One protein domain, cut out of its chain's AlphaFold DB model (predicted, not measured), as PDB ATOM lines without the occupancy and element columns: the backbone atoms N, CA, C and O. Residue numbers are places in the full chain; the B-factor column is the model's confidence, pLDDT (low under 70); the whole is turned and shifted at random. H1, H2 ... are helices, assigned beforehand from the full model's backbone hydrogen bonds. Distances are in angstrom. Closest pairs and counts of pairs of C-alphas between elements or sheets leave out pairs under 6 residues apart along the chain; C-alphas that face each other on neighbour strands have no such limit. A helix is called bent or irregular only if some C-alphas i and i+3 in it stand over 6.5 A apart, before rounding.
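What this domain is: This is residues 30 to 83 and 186 to 266 of the 420 residues of an uncharacterized protein of Pseudomonas sp. RIT 412 (UniProt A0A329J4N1). An elongated bundle of six helices has the short helix H2 as its core, with H1, H4, H5 and H6 packed around it, their lines nearly aligned. H3 follows H2 toward one end of the bundle, where it packs on H6, while H5, the longest helix, spans most of the length and folds back at its end into H6. The printed part has 135 residues with six named helices, in the order H1 to H6, and no named strand; its class is all helix. It is compact, with a radius of gyration of the C-alphas of 15.0 A, and the C-alphas span 45 by 28 by 27 A.

How they stand to each other: H5, residues 211 to 238, and H6, residues 242 to 264, form a helical hairpin. They touch through residues 228 to 236 and 242 to 251 alone, at a shallow tilt of 27 degrees, opposite ways; their closest C-alphas are those of Gly 235 and Arg 243, 3.9 A apart. H2, residues 56 to 68, touches residues 213 to 225 of H5 alone, at a shallow tilt of 20 degrees, the same way, with the C-alphas of Gly 63 and Ser 221 closest at 5.4 A. H2 touches H6 at a shallow tilt of 14 degrees, opposite ways, and the C-alphas of Gly 68 and Gly 251 are closest at 4.6 A. These two are the hubs, touching four helices each. H4, residues 186 to 209, touches H2 at a shallow tilt of 21 degrees, opposite ways, with the C-alphas of Ala 66 and Gly 195 closest at 4.4 A. H4 and H5 form another helical hairpin at a shallow tilt of 34 degrees, only just short of steep; the closest C-alphas are those of Ala 206 and Leu 214, 4.7 A apart. H1, residues 30 to 51, makes a helical hairpin with H2 at a shallow tilt of 8 degrees, the C-alphas of Thr 50 and Ala 57 being closest at 5.1 A. H1 also touches H6, with the C-alphas of Ala 46 and Pro 259 closest at 5.8 A. H3, residues 71 to 82, touches H6 at a shallow tilt of 28 degrees, with the C-alphas of Ser 71 and Gly 248 closest at 4.0 A. H3 touches H1 too, with the C-alphas of Ala 31 and Leu 73 closest at 5.2 A, and meets H2 only through their link. H1 and H5, H3 and H5, and H4 and H6 are apart. Every O i to N i+4 pair is within hydrogen-bond range in H1, H3, H4 and H5; in H2 it is 5 of 9 and in H6 17 of 19.

Where its parts are: H5 is 40.5 A from first to last C-alpha, with C-alpha 211 at (-39.947, -22.232, 56.971). H4 is 34.6 A long, H1 31.8 A, H6 31.2 A, H2 19.5 A and H3 16.0 A. H1 begins with C-alpha 30 at (-30.444, 11.957, 38.345), and H6 ends with C-alpha 264 at (-54.059, -8.367, 51.355). H6 has a kink of 41 degrees near residue 258 and is only just irregular: C-alphas 256 and 259 are 6.7 A apart.

The domain as a whole: The two C-alphas farthest apart are those of Phe 83 and Gly 210, at 47.2 A. Residues 84 to 185 are not printed, and C-alphas 83 and 186 are 27.0 A apart across this cut. The links printed whole, H1 to H2, H2 to H3, H4 to H5 and H5 to H6, are tight. The mean pLDDT of the printed part is 72.6; residues 39 to 69, residue 213 and residues 256 to 266 are under 70.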
ATOM      1  N   ALA A  30     -29.231  11.231  37.959       73.25
ATOM      2  CA  ALA A  30     -30.444  11.957  38.345       73.25
ATOM      3  C   ALA A  30     -31.639  11.005  38.530       73.25
ATOM      4  O   ALA A  30     -32.377  11.110  39.514       73.25
ATOM      5  N   ALA A  31     -31.791  10.035  37.623       75.69
ATOM      6  CA  ALA A  31     -32.801   8.989  37.732       75.69
ATOM      7  C   ALA A  31     -32.582   8.114  38.977       75.69
ATOM      8  O   ALA A  31     -33.552   7.733  39.630       75.69
ATOM      9  N   MET A  32     -31.327   7.845  39.351       78.50
ATOM     10  CA  MET A  32     -30.992   7.090  40.557       78.50
ATOM     11  C   MET A  32     -31.356   7.840  41.836       78.50
ATOM     12  O   MET A  32     -31.910   7.233  42.747       78.50
ATOM     13  N   VAL A  33     -31.094   9.149  41.913       78.44
ATOM     14  CA  VAL A  33     -31.487   9.966  43.076       78.44
ATOM     15  C   VAL A  33     -33.008  10.010  43.210       78.44
ATOM     16  O   VAL A  33     -33.536   9.768  44.295       78.44
ATOM     17  N   ALA A  34     -33.727  10.246  42.108       74.12
ATOM     18  CA  ALA A  34     -35.187  10.198  42.104       74.12
ATOM     19  C   ALA A  34     -35.709   8.809  42.521       74.12
ATOM     20  O   ALA A  34     -36.608   8.703  43.358       74.12
ATOM     21  N   GLY A  35     -35.094   7.748  41.992       73.44
ATOM     22  CA  GLY A  35     -35.375   6.361  42.347       73.44
ATOM     23  C   GLY A  35     -35.161   6.065  43.827       73.44
ATOM     24  O   GLY A  35     -36.036   5.485  44.462       73.44
ATOM     25  N   ALA A  36     -34.050   6.525  44.402       74.56
ATOM     26  CA  ALA A  36     -33.730   6.349  45.813       74.56
ATOM     27  C   ALA A  36     -34.733   7.066  46.729       74.56
ATOM     28  O   ALA A  36     -35.139   6.497  47.738       74.56
ATOM     29  N   VAL A  37     -35.186   8.272  46.370       76.69
ATOM     30  CA  VAL A  37     -36.220   8.997  47.132       76.69
ATOM     31  C   VAL A  37     -37.543   8.231  47.116       76.69
ATOM     32  O   VAL A  37     -38.128   7.985  48.171       76.69
ATOM     33  N   VAL A  38     -38.001   7.801  45.938       70.50
ATOM     34  CA  VAL A  38     -39.242   7.021  45.806       70.50
ATOM     35  C   VAL A  38     -39.124   5.679  46.538       70.50
ATOM     36  O   VAL A  38     -40.031   5.293  47.277       70.50
ATOM     37  N   GLY A  39     -37.983   5.003  46.398       67.81
ATOM     38  CA  GLY A  39     -37.666   3.762  47.096       67.81
ATOM     39  C   GLY A  39     -37.654   3.925  48.616       67.81
ATOM     40  O   GLY A  39     -38.221   3.089  49.313       67.81
ATOM     41  N   ALA A  40     -37.090   5.016  49.142       68.94
ATOM     42  CA  ALA A  40     -37.079   5.310  50.574       68.94
ATOM     43  C   ALA A  40     -38.490   5.568  51.123       68.94
ATOM     44  O   ALA A  40     -38.827   5.061  52.191       68.94
ATOM     45  N   LEU A  41     -39.338   6.292  50.385       69.12
ATOM     46  CA  LEU A  41     -40.732   6.536  50.776       69.12
ATOM     47  C   LEU A  41     -41.545   5.236  50.821       69.12
ATOM     48  O   LEU A  41     -42.259   4.976  51.791       69.12
ATOM     49  N   ILE A  42     -41.409   4.390  49.796       66.25
ATOM     50  CA  ILE A  42     -42.105   3.098  49.750       66.25
ATOM     51  C   ILE A  42     -41.542   2.138  50.806       66.25
ATOM     52  O   ILE A  42     -42.306   1.446  51.477       66.25
ATOM     53  N   GLY A  43     -40.223   2.138  51.010       62.47
ATOM     54  CA  GLY A  43     -39.555   1.381  52.066       62.47
ATOM     55  C   GLY A  43     -40.028   1.789  53.463       62.47
ATOM     56  O   GLY A  43     -40.345   0.924  54.275       62.47
ATOM     57  N   ALA A  44     -40.169   3.089  53.731       63.75
ATOM     58  CA  ALA A  44     -40.710   3.593  54.992       63.75
ATOM     59  C   ALA A  44     -42.162   3.137  55.217       63.75
ATOM     60  O   ALA A  44     -42.493   2.664  56.305       63.75
ATOM     61  N   ALA A  45     -43.008   3.185  54.182       61.12
ATOM     62  CA  ALA A  45     -44.378   2.673  54.252       61.12
ATOM     63  C   ALA A  45     -44.423   1.153  54.510       61.12
ATOM     64  O   ALA A  45     -45.238   0.672  55.300       61.12
ATOM     65  N   ALA A  46     -43.519   0.385  53.895       58.06
ATOM     66  CA  ALA A  46     -43.391  -1.052  54.126       58.06
ATOM     67  C   ALA A  46     -42.909  -1.389  55.549       58.06
ATOM     68  O   ALA A  46     -43.427  -2.315  56.180       58.06
ATOM     69  N   LEU A  47     -41.951  -0.627  56.086       55.75
ATOM     70  CA  LEU A  47     -41.477  -0.766  57.466       55.75
ATOM     71  C   LEU A  47     -42.578  -0.415  58.478       55.75
ATOM     72  O   LEU A  47     -42.785  -1.169  59.431       55.75
ATOM     73  N   ALA A  48     -43.345   0.652  58.235       53.53
ATOM     74  CA  ALA A  48     -44.498   1.023  59.055       53.53
ATOM     75  C   ALA A  48     -45.570  -0.083  59.072       53.53
ATOM     76  O   ALA A  48     -46.031  -0.496  60.139       53.53
ATOM     77  N   ALA A  49     -45.887  -0.662  57.907       52.19
ATOM     78  CA  ALA A  49     -46.780  -1.821  57.808       52.19
ATOM     79  C   ALA A  49     -46.226  -3.068  58.529       52.19
ATOM     80  O   ALA A  49     -46.984  -3.948  58.946       52.19
ATOM     81  N   THR A  50     -44.909  -3.154  58.718       52.62
ATOM     82  CA  THR A  50     -44.278  -4.295  59.389       52.62
ATOM     83  C   THR A  50     -44.279  -4.189  60.904       52.62
ATOM     84  O   THR A  50     -44.536  -5.190  61.577       52.62
ATOM     85  N   ALA A  51     -44.096  -2.983  61.445       50.22
ATOM     86  CA  ALA A  51     -44.328  -2.718  62.862       50.22
ATOM     87  C   ALA A  51     -45.762  -3.110  63.276       50.22
ATOM     88  O   ALA A  51     -45.976  -3.619  64.372       50.22
ATOM     89  N   ALA A  52     -46.727  -2.971  62.359       49.31
ATOM     90  CA  ALA A  52     -48.116  -3.364  62.573       49.31
ATOM     91  C   ALA A  52     -48.397  -4.879  62.424       49.31
ATOM     92  O   ALA A  52     -49.407  -5.358  62.937       49.31
ATOM     93  N   THR A  53     -47.544  -5.646  61.729       52.91
ATOM     94  CA  THR A  53     -47.803  -7.064  61.372       52.91
ATOM     95  C   THR A  53     -46.860  -8.074  62.031       52.91
ATOM     96  O   THR A  53     -46.971  -9.272  61.770       52.91
ATOM     97  N   GLY A  54     -45.947  -7.632  62.904       51.19
ATOM     98  CA  GLY A  54     -45.066  -8.529  63.663       51.19
ATOM     99  C   GLY A  54     -43.983  -9.212  62.820       51.19
ATOM    100  O   GLY A  54     -43.602 -10.340  63.115       51.19
ATOM    101  N   GLY A  55     -43.499  -8.555  61.759       50.69
ATOM    102  CA  GLY A  55     -42.367  -9.034  60.948       50.69
ATOM    103  C   GLY A  55     -42.737  -9.757  59.648       50.69
ATOM    104  O   GLY A  55     -41.911  -9.807  58.739       50.69
ATOM    105  N   LEU A  56     -43.979 -10.237  59.501       52.16
ATOM    106  CA  LEU A  56     -44.418 -10.999  58.319       52.16
ATOM    107  C   LEU A  56     -44.368 -10.172  57.017       52.16
ATOM    108  O   LEU A  56     -44.054 -10.707  55.949       52.16
ATOM    109  N   ALA A  57     -44.636  -8.864  57.098       50.59
ATOM    110  CA  ALA A  57     -44.636  -7.979  55.934       50.59
ATOM    111  C   ALA A  57     -43.227  -7.689  55.376       50.59
ATOM    112  O   ALA A  57     -43.088  -7.644  54.155       50.59
ATOM    113  N   ILE A  58     -42.167  -7.601  56.199       50.28
ATOM    114  CA  ILE A  58     -40.784  -7.419  55.697       50.28
ATOM    115  C   ILE A  58     -40.364  -8.605  54.820       50.28
ATOM    116  O   ILE A  58     -39.752  -8.404  53.775       50.28
ATOM    117  N   SER A  59     -40.724  -9.834  55.195       52.62
ATOM    118  CA  SER A  59     -40.329 -11.038  54.453       52.62
ATOM    119  C   SER A  59     -40.950 -11.140  53.053       52.62
ATOM    120  O   SER A  59     -40.309 -11.642  52.138       52.62
ATOM    121  N   ILE A  60     -42.167 -10.626  52.847       51.53
ATOM    122  CA  ILE A  60     -42.825 -10.623  51.525       51.53
ATOM    123  C   ILE A  60     -42.414  -9.381  50.714       51.53
ATOM    124  O   ILE A  60     -42.251  -9.457  49.498       51.53
ATOM    125  N   VAL A  61     -42.202  -8.241  51.382       52.72
ATOM    126  CA  VAL A  61     -41.872  -6.964  50.729       52.72
ATOM    127  C   VAL A  61     -40.378  -6.830  50.406       52.72
ATOM    128  O   VAL A  61     -40.022  -6.146  49.449       52.72
ATOM    129  N   GLY A  62     -39.489  -7.530  51.113       51.16
ATOM    130  CA  GLY A  62     -38.050  -7.506  50.834       51.16
ATOM    131  C   GLY A  62     -37.695  -7.953  49.412       51.16
ATOM    132  O   GLY A  62     -36.860  -7.324  48.769       51.16
ATOM    133  N   GLY A  63     -38.407  -8.956  48.876       51.94
ATOM    134  CA  GLY A  63     -38.284  -9.394  47.476       51.94
ATOM    135  C   GLY A  63     -38.681  -8.320  46.454       51.94
ATOM    136  O   GLY A  63     -38.094  -8.212  45.381       51.94
ATOM    137  N   VAL A  64     -39.658  -7.489  46.815       53.25
ATOM    138  CA  VAL A  64     -40.225  -6.426  45.977       53.25
ATOM    139  C   VAL A  64     -39.339  -5.175  45.962       53.25
ATOM    140  O   VAL A  64     -39.178  -4.542  44.918       53.25
ATOM    141  N   ILE A  65     -38.721  -4.835  47.096       53.38
ATOM    142  CA  ILE A  65     -37.825  -3.673  47.220       53.38
ATOM    143  C   ILE A  65     -36.545  -3.873  46.399       53.38
ATOM    144  O   ILE A  65     -36.100  -2.947  45.720       53.38
ATOM    145  N   ALA A  66     -35.991  -5.083  46.386       53.69
ATOM    146  CA  ALA A  66     -34.760  -5.358  45.653       53.69
ATOM    147  C   ALA A  66     -34.930  -5.383  44.127       53.69
ATOM    148  O   ALA A  66     -33.998  -5.034  43.409       53.69
ATOM    149  N   GLY A  67     -36.117  -5.746  43.623       54.09
ATOM    150  CA  GLY A  67     -36.430  -5.675  42.191       54.09
ATOM    151  C   GLY A  67     -36.799  -4.266  41.708       54.09
ATOM    152  O   GLY A  67     -36.602  -3.952  40.537       54.09
ATOM    153  N   GLY A  68     -37.323  -3.416  42.601       61.81
ATOM    154  CA  GLY A  68     -37.863  -2.098  42.256       61.81
ATOM    155  C   GLY A  68     -36.880  -0.920  42.348       61.81
ATOM    156  O   GLY A  68     -37.119   0.132  41.758       61.81
ATOM    157  N   GLY A  69     -35.765  -1.066  43.077       64.44
ATOM    158  CA  GLY A  69     -34.848   0.047  43.374       64.44
ATOM    159  C   GLY A  69     -34.207   0.708  42.143       64.44
ATOM    160  O   GLY A  69     -33.918   1.902  42.165       64.44
ATOM    161  N   LEU A  70     -34.043  -0.041  41.047       71.19
ATOM    162  CA  LEU A  70     -33.480   0.441  39.778       71.19
ATOM    163  C   LEU A  70     -34.544   0.720  38.707       71.19
ATOM    164  O   LEU A  70     -34.218   1.091  37.581       71.19
ATOM    165  N   SER A  71     -35.824   0.556  39.028       80.81
ATOM    166  CA  SER A  71     -36.887   0.566  38.027       80.81
ATOM    167  C   SER A  71     -37.084   1.925  37.360       80.81
ATOM    168  O   SER A  71     -37.302   1.982  36.155       80.81
ATOM    169  N   ILE A  72     -36.922   3.033  38.090       78.38
ATOM    170  CA  ILE A  72     -36.959   4.384  37.498       78.38
ATOM    171  C   ILE A  72     -35.795   4.597  36.524       78.38
ATOM    172  O   ILE A  72     -35.995   5.169  35.454       78.38
ATOM    173  N   LEU A  73     -34.603   4.085  36.844       79.88
ATOM    174  CA  LEU A  73     -33.451   4.144  35.944       79.88
ATOM    175  C   LEU A  73     -33.725   3.370  34.649       79.88
ATOM    176  O   LEU A  73     -33.484   3.885  33.560       79.88
ATOM    177  N   GLN A  74     -34.278   2.162  34.767       83.50
ATOM    178  CA  GLN A  74     -34.664   1.341  33.619       83.50
ATOM    179  C   GLN A  74     -35.762   2.005  32.772       83.50
ATOM    180  O   GLN A  74     -35.653   2.012  31.549       83.50
ATOM    181  N   ILE A  75     -36.760   2.652  33.390       84.94
ATOM    182  CA  ILE A  75     -37.785   3.427  32.666       84.94
ATOM    183  C   ILE A  75     -37.141   4.564  31.872       84.94
ATOM    184  O   ILE A  75     -37.435   4.707  30.690       84.94
ATOM    185  N   VAL A  76     -36.266   5.363  32.491       83.31
ATOM    186  CA  VAL A  76     -35.615   6.504  31.823       83.31
ATOM    187  C   VAL A  76     -34.715   6.028  30.685       83.31
ATOM    188  O   VAL A  76     -34.782   6.578  29.590       83.31
ATOM    189  N   LYS A  77     -33.926   4.973  30.913       83.50
ATOM    190  CA  LYS A  77     -33.089   4.349  29.881       83.50
ATOM    191  C   LYS A  77     -33.935   3.811  28.725       83.50
ATOM    192  O   LYS A  77     -33.621   4.063  27.563       83.50
ATOM    193  N   GLY A  78     -35.029   3.123  29.043       83.00
ATOM    194  CA  GLY A  78     -35.955   2.566  28.067       83.00
ATOM    195  C   GLY A  78     -36.661   3.638  27.241       83.00
ATOM    196  O   GLY A  78     -36.634   3.567  26.019       83.00
ATOM    197  N   LEU A  79     -37.217   4.676  27.877       84.69
ATOM    198  CA  LEU A  79     -37.788   5.842  27.186       84.69
ATOM    199  C   LEU A  79     -36.746   6.542  26.312       84.69
ATOM    200  O   LEU A  79     -37.051   6.897  25.178       84.69
ATOM    201  N   GLY A  80     -35.530   6.723  26.834       81.69
ATOM    202  CA  GLY A  80     -34.421   7.333  26.108       81.69
ATOM    203  C   GLY A  80     -34.133   6.607  24.798       81.69
ATOM    204  O   GLY A  80     -34.082   7.236  23.746       81.69
ATOM    205  N   ALA A  81     -34.036   5.280  24.844       83.56
ATOM    206  CA  ALA A  81     -33.805   4.463  23.659       83.56
ATOM    207  C   ALA A  81     -35.031   4.386  22.725       83.56
ATOM    208  O   ALA A  81     -34.870   4.522  21.516       83.56
ATOM    209  N   VAL A  82     -36.252   4.238  23.259       82.38
ATOM    210  CA  VAL A  82     -37.492   4.133  22.458       82.38
ATOM    211  C   VAL A  82     -37.806   5.433  21.711       82.38
ATOM    212  O   VAL A  82     -38.190   5.397  20.545       82.38
ATOM    213  N   PHE A  83     -37.636   6.587  22.361       83.94
ATOM    214  CA  PHE A  83     -37.913   7.902  21.770       83.94
ATOM    215  C   PHE A  83     -36.674   8.582  21.179       83.94
ATOM    216  O   PHE A  83     -36.765   9.731  20.747       83.94
ATOM    217  N   TRP A 186     -20.307   3.641  40.182       85.94
ATOM    218  CA  TRP A 186     -20.147   3.326  41.604       85.94
ATOM    219  C   TRP A 186     -21.476   3.339  42.349       85.94
ATOM    220  O   TRP A 186     -21.744   2.458  43.164       85.94
ATOM    221  N   MET A 187     -22.331   4.317  42.054       82.62
ATOM    222  CA  MET A 187     -23.657   4.426  42.647       82.62
ATOM    223  C   MET A 187     -24.573   3.284  42.209       82.62
ATOM    224  O   MET A 187     -25.255   2.704  43.057       82.62
ATOM    225  N   LYS A 188     -24.535   2.900  40.929       81.25
ATOM    226  CA  LYS A 188     -25.257   1.725  40.429       81.25
ATOM    227  C   LYS A 188     -24.816   0.455  41.163       81.25
ATOM    228  O   LYS A 188     -25.665  -0.243  41.712       81.25
ATOM    229  N   SER A 189     -23.510   0.190  41.236       83.88
ATOM    230  CA  SER A 189     -22.977  -0.976  41.954       83.88
ATOM    231  C   SER A 189     -23.325  -0.947  43.445       83.88
ATOM    232  O   SER A 189     -23.702  -1.969  44.014       83.88
ATOM    233  N   GLY A 190     -23.259   0.224  44.084       83.38
ATOM    234  CA  GLY A 190     -23.669   0.394  45.476       83.38
ATOM    235  C   GLY A 190     -25.146   0.059  45.695       83.38
ATOM    236  O   GLY A 190     -25.483  -0.650  46.643       83.38
ATOM    237  N   LEU A 191     -26.031   0.511  44.803       79.31
ATOM    238  CA  LEU A 191     -27.463   0.229  44.889       79.31
ATOM    239  C   LEU A 191     -27.787  -1.248  44.618       79.31
ATOM    240  O   LEU A 191     -28.644  -1.808  45.297       79.31
ATOM    241  N   GLU A 192     -27.073  -1.903  43.698       79.94
ATOM    242  CA  GLU A 192     -27.171  -3.355  43.482       79.94
ATOM    243  C   GLU A 192     -26.776  -4.136  44.746       79.94
ATOM    244  O   GLU A 192     -27.520  -5.014  45.188       79.94
ATOM    245  N   ILE A 193     -25.660  -3.771  45.388       83.25
ATOM    246  CA  ILE A 193     -25.212  -4.383  46.650       83.25
ATOM    247  C   ILE A 193     -26.251  -4.179  47.757       83.25
ATOM    248  O   ILE A 193     -26.582  -5.129  48.467       83.25
ATOM    249  N   LEU A 194     -26.797  -2.968  47.897       78.31
ATOM    250  CA  LEU A 194     -27.855  -2.682  48.870       78.31
ATOM    251  C   LEU A 194     -29.121  -3.497  48.585       78.31
ATOM    252  O   LEU A 194     -29.729  -4.028  49.515       78.31
ATOM    253  N   GLY A 195     -29.486  -3.650  47.310       76.56
ATOM    254  CA  GLY A 195     -30.580  -4.511  46.873       76.56
ATOM    255  C   GLY A 195     -30.371  -5.956  47.323       76.56
ATOM    256  O   GLY A 195     -31.226  -6.510  48.014       76.56
ATOM    257  N   LEU A 196     -29.208  -6.546  47.033       80.06
ATOM    258  CA  LEU A 196     -28.873  -7.911  47.457       80.06
ATOM    259  C   LEU A 196     -28.815  -8.058  48.985       80.06
ATOM    260  O   LEU A 196     -29.328  -9.037  49.531       80.06
ATOM    261  N   ALA A 197     -28.238  -7.087  49.692       78.31
ATOM    262  CA  ALA A 197     -28.186  -7.094  51.152       78.31
ATOM    263  C   ALA A 197     -29.596  -7.047  51.763       78.31
ATOM    264  O   ALA A 197     -29.889  -7.779  52.711       78.31
ATOM    265  N   SER A 198     -30.494  -6.242  51.185       72.56
ATOM    266  CA  SER A 198     -31.891  -6.161  51.618       72.56
ATOM    267  C   SER A 198     -32.647  -7.480  51.403       72.56
ATOM    268  O   SER A 198     -33.397  -7.894  52.289       72.56
ATOM    269  N   LEU A 199     -32.383  -8.197  50.299       74.69
ATOM    270  CA  LEU A 199     -32.906  -9.552  50.069       74.69
ATOM    271  C   LEU A 199     -32.399 -10.537  51.113       74.69
ATOM    272  O   LEU A 199     -33.192 -11.287  51.680       74.69
ATOM    273  N   GLY A 200     -31.092 -10.529  51.379       78.12
ATOM    274  CA  GLY A 200     -30.483 -11.402  52.380       78.12
ATOM    275  C   GLY A 200     -31.092 -11.180  53.762       78.12
ATOM    276  O   GLY A 200     -31.508 -12.133  54.419       78.12
ATOM    277  N   MET A 201     -31.238  -9.919  54.173       72.56
ATOM    278  CA  MET A 201     -31.860  -9.570  55.450       72.56
ATOM    279  C   MET A 201     -33.336  -9.986  55.509       72.56
ATOM    280  O   MET A 201     -33.784 -10.546  56.511       72.56
ATOM    281  N   ALA A 202     -34.095  -9.770  54.432       72.75
ATOM    282  CA  ALA A 202     -35.487 -10.201  54.356       72.75
ATOM    283  C   ALA A 202     -35.629 -11.728  54.436       72.75
ATOM    284  O   ALA A 202     -36.532 -12.213  55.114       72.75
ATOM    285  N   ALA A 203     -34.714 -12.483  53.822       77.69
ATOM    286  CA  ALA A 203     -34.688 -13.940  53.904       77.69
ATOM    287  C   ALA A 203     -34.371 -14.428  55.326       77.69
ATOM    288  O   ALA A 203     -35.033 -15.339  55.821       77.69
ATOM    289  N   VAL A 204     -33.423 -13.789  56.022       79.06
ATOM    290  CA  VAL A 204     -33.127 -14.087  57.436       79.06
ATOM    291  C   VAL A 204     -34.358 -13.839  58.309       79.06
ATOM    292  O   VAL A 204     -34.734 -14.699  59.105       79.06
ATOM    293  N   LEU A 205     -35.035 -12.705  58.126       72.62
ATOM    294  CA  LEU A 205     -36.262 -12.396  58.861       72.62
ATOM    295  C   LEU A 205     -37.391 -13.385  58.528       72.62
ATOM    296  O   LEU A 205     -38.066 -13.865  59.435       72.62
ATOM    297  N   ALA A 206     -37.550 -13.769  57.258       70.56
ATOM    298  CA  ALA A 206     -38.513 -14.788  56.843       70.56
ATOM    299  C   ALA A 206     -38.236 -16.146  57.504       70.56
ATOM    300  O   ALA A 206     -39.173 -16.824  57.925       70.56
ATOM    301  N   ALA A 207     -36.961 -16.530  57.620       76.88
ATOM    302  CA  ALA A 207     -36.539 -17.758  58.285       76.88
ATOM    303  C   ALA A 207     -36.846 -17.733  59.790       76.88
ATOM    304  O   ALA A 207     -37.299 -18.741  60.333       76.88
ATOM    305  N   MET A 208     -36.658 -16.582  60.451       75.12
ATOM    306  CA  MET A 208     -37.003 -16.396  61.866       75.12
ATOM    307  C   MET A 208     -38.513 -16.504  62.127       75.12
ATOM    308  O   MET A 208     -38.912 -16.987  63.185       75.12
ATOM    309  N   VAL A 209     -39.352 -16.087  61.170       70.69
ATOM    310  CA  VAL A 209     -40.815 -16.252  61.250       70.69
ATOM    311  C   VAL A 209     -41.219 -17.715  61.013       70.69
ATOM    312  O   VAL A 209     -42.074 -18.243  61.726       70.69
ATOM    313  N   GLY A 210     -40.585 -18.391  60.052       74.31
ATOM    314  CA  GLY A 210     -40.728 -19.829  59.841       74.31
ATOM    315  C   GLY A 210     -40.414 -20.307  58.420       74.31
ATOM    316  O   GLY A 210     -40.325 -19.547  57.458       74.31
ATOM    317  N   ALA A 211     -40.284 -21.625  58.262       75.44
ATOM    318  CA  ALA A 211     -39.947 -22.232  56.971       75.44
ATOM    319  C   ALA A 211     -40.995 -21.960  55.872       75.44
ATOM    320  O   ALA A 211     -40.638 -21.789  54.709       75.44
ATOM    321  N   THR A 212     -42.282 -21.869  56.223       71.06
ATOM    322  CA  THR A 212     -43.364 -21.574  55.266       71.06
ATOM    323  C   THR A 212     -43.281 -20.153  54.714       71.06
ATOM    324  O   THR A 212     -43.519 -19.937  53.528       71.06
ATOM    325  N   THR A 213     -42.906 -19.184  55.549       66.44
ATOM    326  CA  THR A 213     -42.754 -17.780  55.152       66.44
ATOM    327  C   THR A 213     -41.500 -17.565  54.317       66.44
ATOM    328  O   THR A 213     -41.551 -16.835  53.327       66.44
ATOM    329  N   LEU A 214     -40.411 -18.271  54.634       76.81
ATOM    330  CA  LEU A 214     -39.216 -18.306  53.792       76.81
ATOM    331  C   LEU A 214     -39.509 -18.937  52.422       76.81
ATOM    332  O   LEU A 214     -39.167 -18.356  51.397       76.81
ATOM    333  N   ALA A 215     -40.191 -20.086  52.384       74.44
ATOM    334  CA  ALA A 215     -40.566 -20.739  51.130       74.44
ATOM    335  C   ALA A 215     -41.475 -19.847  50.267       74.44
ATOM    336  O   ALA A 215     -41.253 -19.719  49.065       74.44
ATOM    337  N   GLY A 216     -42.453 -19.172  50.883       71.69
ATOM    338  CA  GLY A 216     -43.311 -18.204  50.201       71.69
ATOM    339  C   GLY A 216     -42.527 -17.033  49.602       71.69
ATOM    340  O   GLY A 216     -42.753 -16.680  48.446       71.69
ATOM    341  N   MET A 217     -41.564 -16.476  50.346       75.38
ATOM    342  CA  MET A 217     -40.670 -15.427  49.843       75.38
ATOM    343  C   MET A 217     -39.835 -15.914  48.656       75.38
ATOM    344  O   MET A 217     -39.735 -15.204  47.656       75.38
ATOM    345  N   VAL A 218     -39.245 -17.110  48.743       77.88
ATOM    346  CA  VAL A 218     -38.413 -17.676  47.670       77.88
ATOM    347  C   VAL A 218     -39.237 -17.881  46.401       77.88
ATOM    348  O   VAL A 218     -38.817 -17.439  45.336       77.88
ATOM    349  N   VAL A 219     -40.428 -18.477  46.508       78.06
ATOM    350  CA  VAL A 219     -41.321 -18.694  45.357       78.06
ATOM    351  C   VAL A 219     -41.772 -17.366  44.749       78.06
ATOM    352  O   VAL A 219     -41.722 -17.209  43.532       78.06
ATOM    353  N   ALA A 220     -42.166 -16.392  45.573       73.31
ATOM    354  CA  ALA A 220     -42.578 -15.075  45.092       73.31
ATOM    355  C   ALA A 220     -41.426 -14.333  44.394       73.31
ATOM    356  O   ALA A 220     -41.613 -13.782  43.310       73.31
ATOM    357  N   SER A 221     -40.225 -14.370  44.978       73.00
ATOM    358  CA  SER A 221     -39.030 -13.734  44.411       73.00
ATOM    359  C   SER A 221     -38.607 -14.412  43.107       73.00
ATOM    360  O   SER A 221     -38.325 -13.731  42.125       73.00
ATOM    361  N   ALA A 222     -38.625 -15.747  43.054       78.31
ATOM    362  CA  ALA A 222     -38.338 -16.510  41.841       78.31
ATOM    363  C   ALA A 222     -39.366 -16.238  40.733       78.31
ATOM    364  O   ALA A 222     -38.985 -16.038  39.582       78.31
ATOM    365  N   GLY A 223     -40.654 -16.161  41.079       80.06
ATOM    366  CA  GLY A 223     -41.718 -15.797  40.143       80.06
ATOM    367  C   GLY A 223     -41.554 -14.379  39.591       80.06
ATOM    368  O   GLY A 223     -41.676 -14.178  38.385       80.06
ATOM    369  N   ALA A 224     -41.209 -13.411  40.445       78.56
ATOM    370  CA  ALA A 224     -40.930 -12.040  40.024       78.56
ATOM    371  C   ALA A 224     -39.710 -11.967  39.090       78.56
ATOM    372  O   ALA A 224     -39.797 -11.366  38.022       78.56
ATOM    373  N   MET A 225     -38.601 -12.631  39.441       79.94
ATOM    374  CA  MET A 225     -37.412 -12.699  38.583       79.94
ATOM    375  C   MET A 225     -37.722 -13.359  37.234       79.94
ATOM    376  O   MET A 225     -37.378 -12.806  36.193       79.94
ATOM    377  N   GLY A 226     -38.426 -14.495  37.235       83.19
ATOM    378  CA  GLY A 226     -38.839 -15.180  36.010       83.19
ATOM    379  C   GLY A 226     -39.735 -14.311  35.122       83.19
ATOM    380  O   GLY A 226     -39.505 -14.216  33.918       83.19
ATOM    381  N   GLY A 227     -40.703 -13.605  35.713       85.44
ATOM    382  CA  GLY A 227     -41.554 -12.656  34.993       85.44
ATOM    383  C   GLY A 227     -40.768 -11.497  34.372       85.44
ATOM    384  O   GLY A 227     -41.023 -11.120  33.231       85.44
ATOM    385  N   MET A 228     -39.769 -10.971  35.083       85.44
ATOM    386  CA  MET A 228     -38.907  -9.894  34.587       85.44
ATOM    387  C   MET A 228     -38.016 -10.349  33.428       85.44
ATOM    388  O   MET A 228     -37.848  -9.598  32.468       85.44
ATOM    389  N   VAL A 229     -37.487 -11.577  33.464       87.56
ATOM    390  CA  VAL A 229     -36.744 -12.163  32.332       87.56
ATOM    391  C   VAL A 229     -37.641 -12.252  31.098       87.56
ATOM    392  O   VAL A 229     -37.265 -11.747  30.043       87.56
ATOM    393  N   LEU A 230     -38.859 -12.783  31.248       89.12
ATOM    394  CA  LEU A 230     -39.825 -12.891  30.149       89.12
ATOM    395  C   LEU A 230     -40.212 -11.525  29.567       89.12
ATOM    396  O   LEU A 230     -40.300 -11.375  28.350       89.12
ATOM    397  N   LEU A 231     -40.419 -10.516  30.419       89.81
ATOM    398  CA  LEU A 231     -40.669  -9.140  29.976       89.81
ATOM    399  C   LEU A 231     -39.478  -8.551  29.221       89.81
ATOM    400  O   LEU A 231     -39.671  -7.804  28.266       89.81
ATOM    401  N   GLY A 232     -38.258  -8.892  29.636       88.19
ATOM    402  CA  GLY A 232     -37.049  -8.463  28.949       88.19
ATOM    403  C   GLY A 232     -36.929  -9.075  27.559       88.19
ATOM    404  O   GLY A 232     -36.692  -8.349  26.601       88.19
ATOM    405  N   ASP A 233     -37.175 -10.378  27.433       93.06
ATOM    406  CA  ASP A 233     -37.145 -11.074  26.142       93.06
ATOM    407  C   ASP A 233     -38.252 -10.588  25.202       93.06
ATOM    408  O   ASP A 233     -38.042 -10.463  23.996       93.06
ATOM    409  N   LEU A 234     -39.435 -10.281  25.743       91.56
ATOM    410  CA  LEU A 234     -40.489  -9.611  24.985       91.56
ATOM    411  C   LEU A 234     -40.040  -8.216  24.538       91.56
ATOM    412  O   LEU A 234     -40.257  -7.846  23.388       91.56
ATOM    413  N   GLY A 235     -39.405  -7.457  25.429       90.31
ATOM    414  CA  GLY A 235     -38.889  -6.129  25.134       90.31
ATOM    415  C   GLY A 235     -37.846  -6.136  24.019       90.31
ATOM    416  O   GLY A 235     -37.979  -5.373  23.070       90.31
ATOM    417  N   ASP A 236     -36.877  -7.047  24.061       92.38
ATOM    418  CA  ASP A 236     -35.860  -7.168  23.006       92.38
ATOM    419  C   ASP A 236     -36.473  -7.440  21.627       92.38
ATOM    420  O   ASP A 236     -35.962  -6.960  20.617       92.38
ATOM    421  N   ARG A 237     -37.600  -8.165  21.572       92.19
ATOM    422  CA  ARG A 237     -38.338  -8.413  20.321       92.19
ATOM    423  C   ARG A 237     -39.065  -7.179  19.792       92.19
ATOM    424  O   ARG A 237     -39.311  -7.104  18.593       92.19
ATOM    425  N   LEU A 238     -39.450  -6.248  20.665       89.56
ATOM    426  CA  LEU A 238     -40.130  -5.004  20.284       89.56
ATOM    427  C   LEU A 238     -39.151  -3.942  19.776       89.56
ATOM    428  O   LEU A 238     -39.549  -3.054  19.025       89.56
ATOM    429  N   GLY A 239     -37.879  -4.050  20.155       86.31
ATOM    430  CA  GLY A 239     -36.801  -3.208  19.659       86.31
ATOM    431  C   GLY A 239     -35.981  -2.554  20.773       86.31
ATOM    432  O   GLY A 239     -36.190  -2.820  21.962       86.31
ATOM    433  N   PRO A 240     -35.027  -1.683  20.399       86.12
ATOM    434  CA  PRO A 240     -34.117  -1.049  21.346       86.12
ATOM    435  C   PRO A 240     -34.863  -0.296  22.453       86.12
ATOM    436  O   PRO A 240     -35.796   0.459  22.195       86.12
ATOM    437  N   GLY A 241     -34.452  -0.502  23.705       84.62
ATOM    438  CA  GLY A 241     -35.021   0.187  24.869       84.62
ATOM    439  C   GLY A 241     -36.270  -0.445  25.479       84.62
ATOM    440  O   GLY A 241     -36.545  -0.208  26.655       84.62
ATOM    441  N   TYR A 242     -37.007  -1.291  24.753       88.38
ATOM    442  CA  TYR A 242     -38.246  -1.879  25.274       88.38
ATOM    443  C   TYR A 242     -38.017  -2.865  26.427       88.38
ATOM    444  O   TYR A 242     -38.858  -2.934  27.321       88.38
ATOM    445  N   ARG A 243     -36.882  -3.581  26.472       92.44
ATOM    446  CA  ARG A 243     -36.499  -4.415  27.633       92.44
ATOM    447  C   ARG A 243     -36.438  -3.582  28.906       92.44
ATOM    448  O   ARG A 243     -37.138  -3.887  29.868       92.44
ATOM    449  N   ASP A 244     -35.627  -2.524  28.885       89.75
ATOM    450  CA  ASP A 244     -35.443  -1.637  30.034       89.75
ATOM    451  C   ASP A 244     -36.771  -0.957  30.405       89.75
ATOM    452  O   ASP A 244     -37.135  -0.895  31.576       89.75
ATOM    453  N   LEU A 245     -37.558  -0.527  29.413       88.50
ATOM    454  CA  LEU A 245     -38.848   0.110  29.658       88.50
ATOM    455  C   LEU A 245     -39.846  -0.828  30.351       88.50
ATOM    456  O   LEU A 245     -40.419  -0.472  31.381       88.50
ATOM    457  N   LEU A 246     -40.069  -2.022  29.794       90.00
ATOM    458  CA  LEU A 246     -41.054  -2.969  30.317       90.00
ATOM    459  C   LEU A 246     -40.655  -3.495  31.694       90.00
ATOM    460  O   LEU A 246     -41.490  -3.530  32.601       90.00
ATOM    461  N   GLN A 247     -39.382  -3.855  31.868       90.19
ATOM    462  CA  GLN A 247     -38.849  -4.261  33.166       90.19
ATOM    463  C   GLN A 247     -38.947  -3.117  34.177       90.19
ATOM    464  O   GLN A 247     -39.430  -3.321  35.288       90.19
ATOM    465  N   GLY A 248     -38.596  -1.893  33.784       87.56
ATOM    466  CA  GLY A 248     -38.701  -0.728  34.652       87.56
ATOM    467  C   GLY A 248     -40.139  -0.449  35.104       87.56
ATOM    468  O   GLY A 248     -40.396  -0.270  36.292       87.56
ATOM    469  N   VAL A 249     -41.119  -0.475  34.196       87.94
ATOM    470  CA  VAL A 249     -42.535  -0.279  34.564       87.94
ATOM    471  C   VAL A 249     -43.029  -1.399  35.481       87.94
ATOM    472  O   VAL A 249     -43.665  -1.123  36.501       87.94
ATOM    473  N   ALA A 250     -42.719  -2.657  35.159       87.31
ATOM    474  CA  ALA A 250     -43.123  -3.800  35.970       87.31
ATOM    475  C   ALA A 250     -42.477  -3.779  37.362       87.31
ATOM    476  O   ALA A 250     -43.165  -3.998  38.358       87.31
ATOM    477  N   GLY A 251     -41.191  -3.442  37.454       83.00
ATOM    478  CA  GLY A 251     -40.487  -3.290  38.723       83.00
ATOM    479  C   GLY A 251     -41.071  -2.166  39.586       83.00
ATOM    480  O   GLY A 251     -41.268  -2.363  40.783       83.00
ATOM    481  N   MET A 252     -41.486  -1.042  38.984       80.19
ATOM    482  CA  MET A 252     -42.219   0.014  39.699       80.19
ATOM    483  C   MET A 252     -43.604  -0.438  40.176       80.19
ATOM    484  O   MET A 252     -44.008  -0.116  41.296       80.19
ATOM    485  N   MET A 253     -44.343  -1.192  39.355       80.62
ATOM    486  CA  MET A 253     -45.633  -1.757  39.761       80.62
ATOM    487  C   MET A 253     -45.478  -2.740  40.918       80.62
ATOM    488  O   MET A 253     -46.263  -2.686  41.865       80.62
ATOM    489  N   LEU A 254     -44.461  -3.603  40.869       77.62
ATOM    490  CA  LEU A 254     -44.133  -4.514  41.961       77.62
ATOM    491  C   LEU A 254     -43.817  -3.718  43.228       77.62
ATOM    492  O   LEU A 254     -44.440  -3.976  44.257       77.62
ATOM    493  N   LEU A 255     -42.946  -2.701  43.144       71.12
ATOM    494  CA  LEU A 255     -42.586  -1.824  44.265       71.12
ATOM    495  C   LEU A 255     -43.832  -1.206  44.929       71.12
ATOM    496  O   LEU A 255     -43.993  -1.272  46.148       71.12
ATOM    497  N   GLY A 256     -44.767  -0.687  44.126       67.31
ATOM    498  CA  GLY A 256     -46.039  -0.130  44.604       67.31
ATOM    499  C   GLY A 256     -47.063  -1.171  45.081       67.31
ATOM    500  O   GLY A 256     -47.973  -0.841  45.847       67.31
ATOM    501  N   ALA A 257     -46.931  -2.432  44.667       67.50
ATOM    502  CA  ALA A 257     -47.780  -3.525  45.126       67.50
ATOM    503  C   ALA A 257     -47.394  -4.016  46.528       67.50
ATOM    504  O   ALA A 257     -48.255  -4.571  47.206       67.50
ATOM    505  N   GLY A 258     -46.169  -3.764  47.008       61.97
ATOM    506  CA  GLY A 258     -45.698  -4.175  48.340       61.97
ATOM    507  C   GLY A 258     -46.644  -3.779  49.491       61.97
ATOM    508  O   GLY A 258     -47.140  -4.663  50.195       61.97
ATOM    509  N   PRO A 259     -46.997  -2.489  49.656       55.72
ATOM    510  CA  PRO A 259     -47.943  -2.044  50.689       55.72
ATOM    511  C   PRO A 259     -49.365  -2.617  50.537       55.72
ATOM    512  O   PRO A 259     -50.071  -2.831  51.527       55.72
ATOM    513  N   LYS A 260     -49.816  -2.889  49.303       54.47
ATOM    514  CA  LYS A 260     -51.128  -3.512  49.042       54.47
ATOM    515  C   LYS A 260     -51.109  -5.011  49.326       54.47
ATOM    516  O   LYS A 260     -52.048  -5.507  49.935       54.47
ATOM    517  N   ALA A 261     -50.044  -5.716  48.964       50.97
ATOM    518  CA  ALA A 261     -49.838  -7.120  49.295       50.97
ATOM    519  C   ALA A 261     -49.717  -7.320  50.812       50.97
ATOM    520  O   ALA A 261     -50.296  -8.265  51.333       50.97
ATOM    521  N   ALA A 262     -49.083  -6.391  51.539       48.06
ATOM    522  CA  ALA A 262     -49.081  -6.377  53.006       48.06
ATOM    523  C   ALA A 262     -50.493  -6.186  53.602       48.06
ATOM    524  O   ALA A 262     -50.817  -6.776  54.629       48.06
ATOM    525  N   ASN A 263     -51.363  -5.417  52.935       44.06
ATOM    526  CA  ASN A 263     -52.772  -5.259  53.318       44.06
ATOM    527  C   ASN A 263     -53.669  -6.452  52.923       44.06
ATOM    528  O   ASN A 263     -54.654  -6.722  53.609       44.06
ATOM    529  N   VAL A 264     -53.349  -7.160  51.831       38.75
ATOM    530  CA  VAL A 264     -54.059  -8.367  51.355       38.75
ATOM    531  C   VAL A 264     -53.604  -9.615  52.118       38.75
ATOM    532  O   VAL A 264     -54.414 -10.498  52.387       38.75
ATOM    533  N   ALA A 265     -52.360  -9.642  52.597       38.53
ATOM    534  CA  ALA A 265     -51.859 -10.589  53.587       38.53
ATOM    535  C   ALA A 265     -52.382 -10.287  55.004       38.53
ATOM    536  O   ALA A 265     -51.690 -10.551  55.980       38.53
ATOM    537  N   LYS A 266     -53.610  -9.763  55.140       37.50
ATOM    538  CA  LYS A 266     -54.432 -10.007  56.327       37.50
ATOM    539  C   LYS A 266     -54.944 -11.438  56.201       37.50
ATOM    540  O   LYS A 266     -55.929 -11.662  55.495       37.50
TER     541      LYS A 266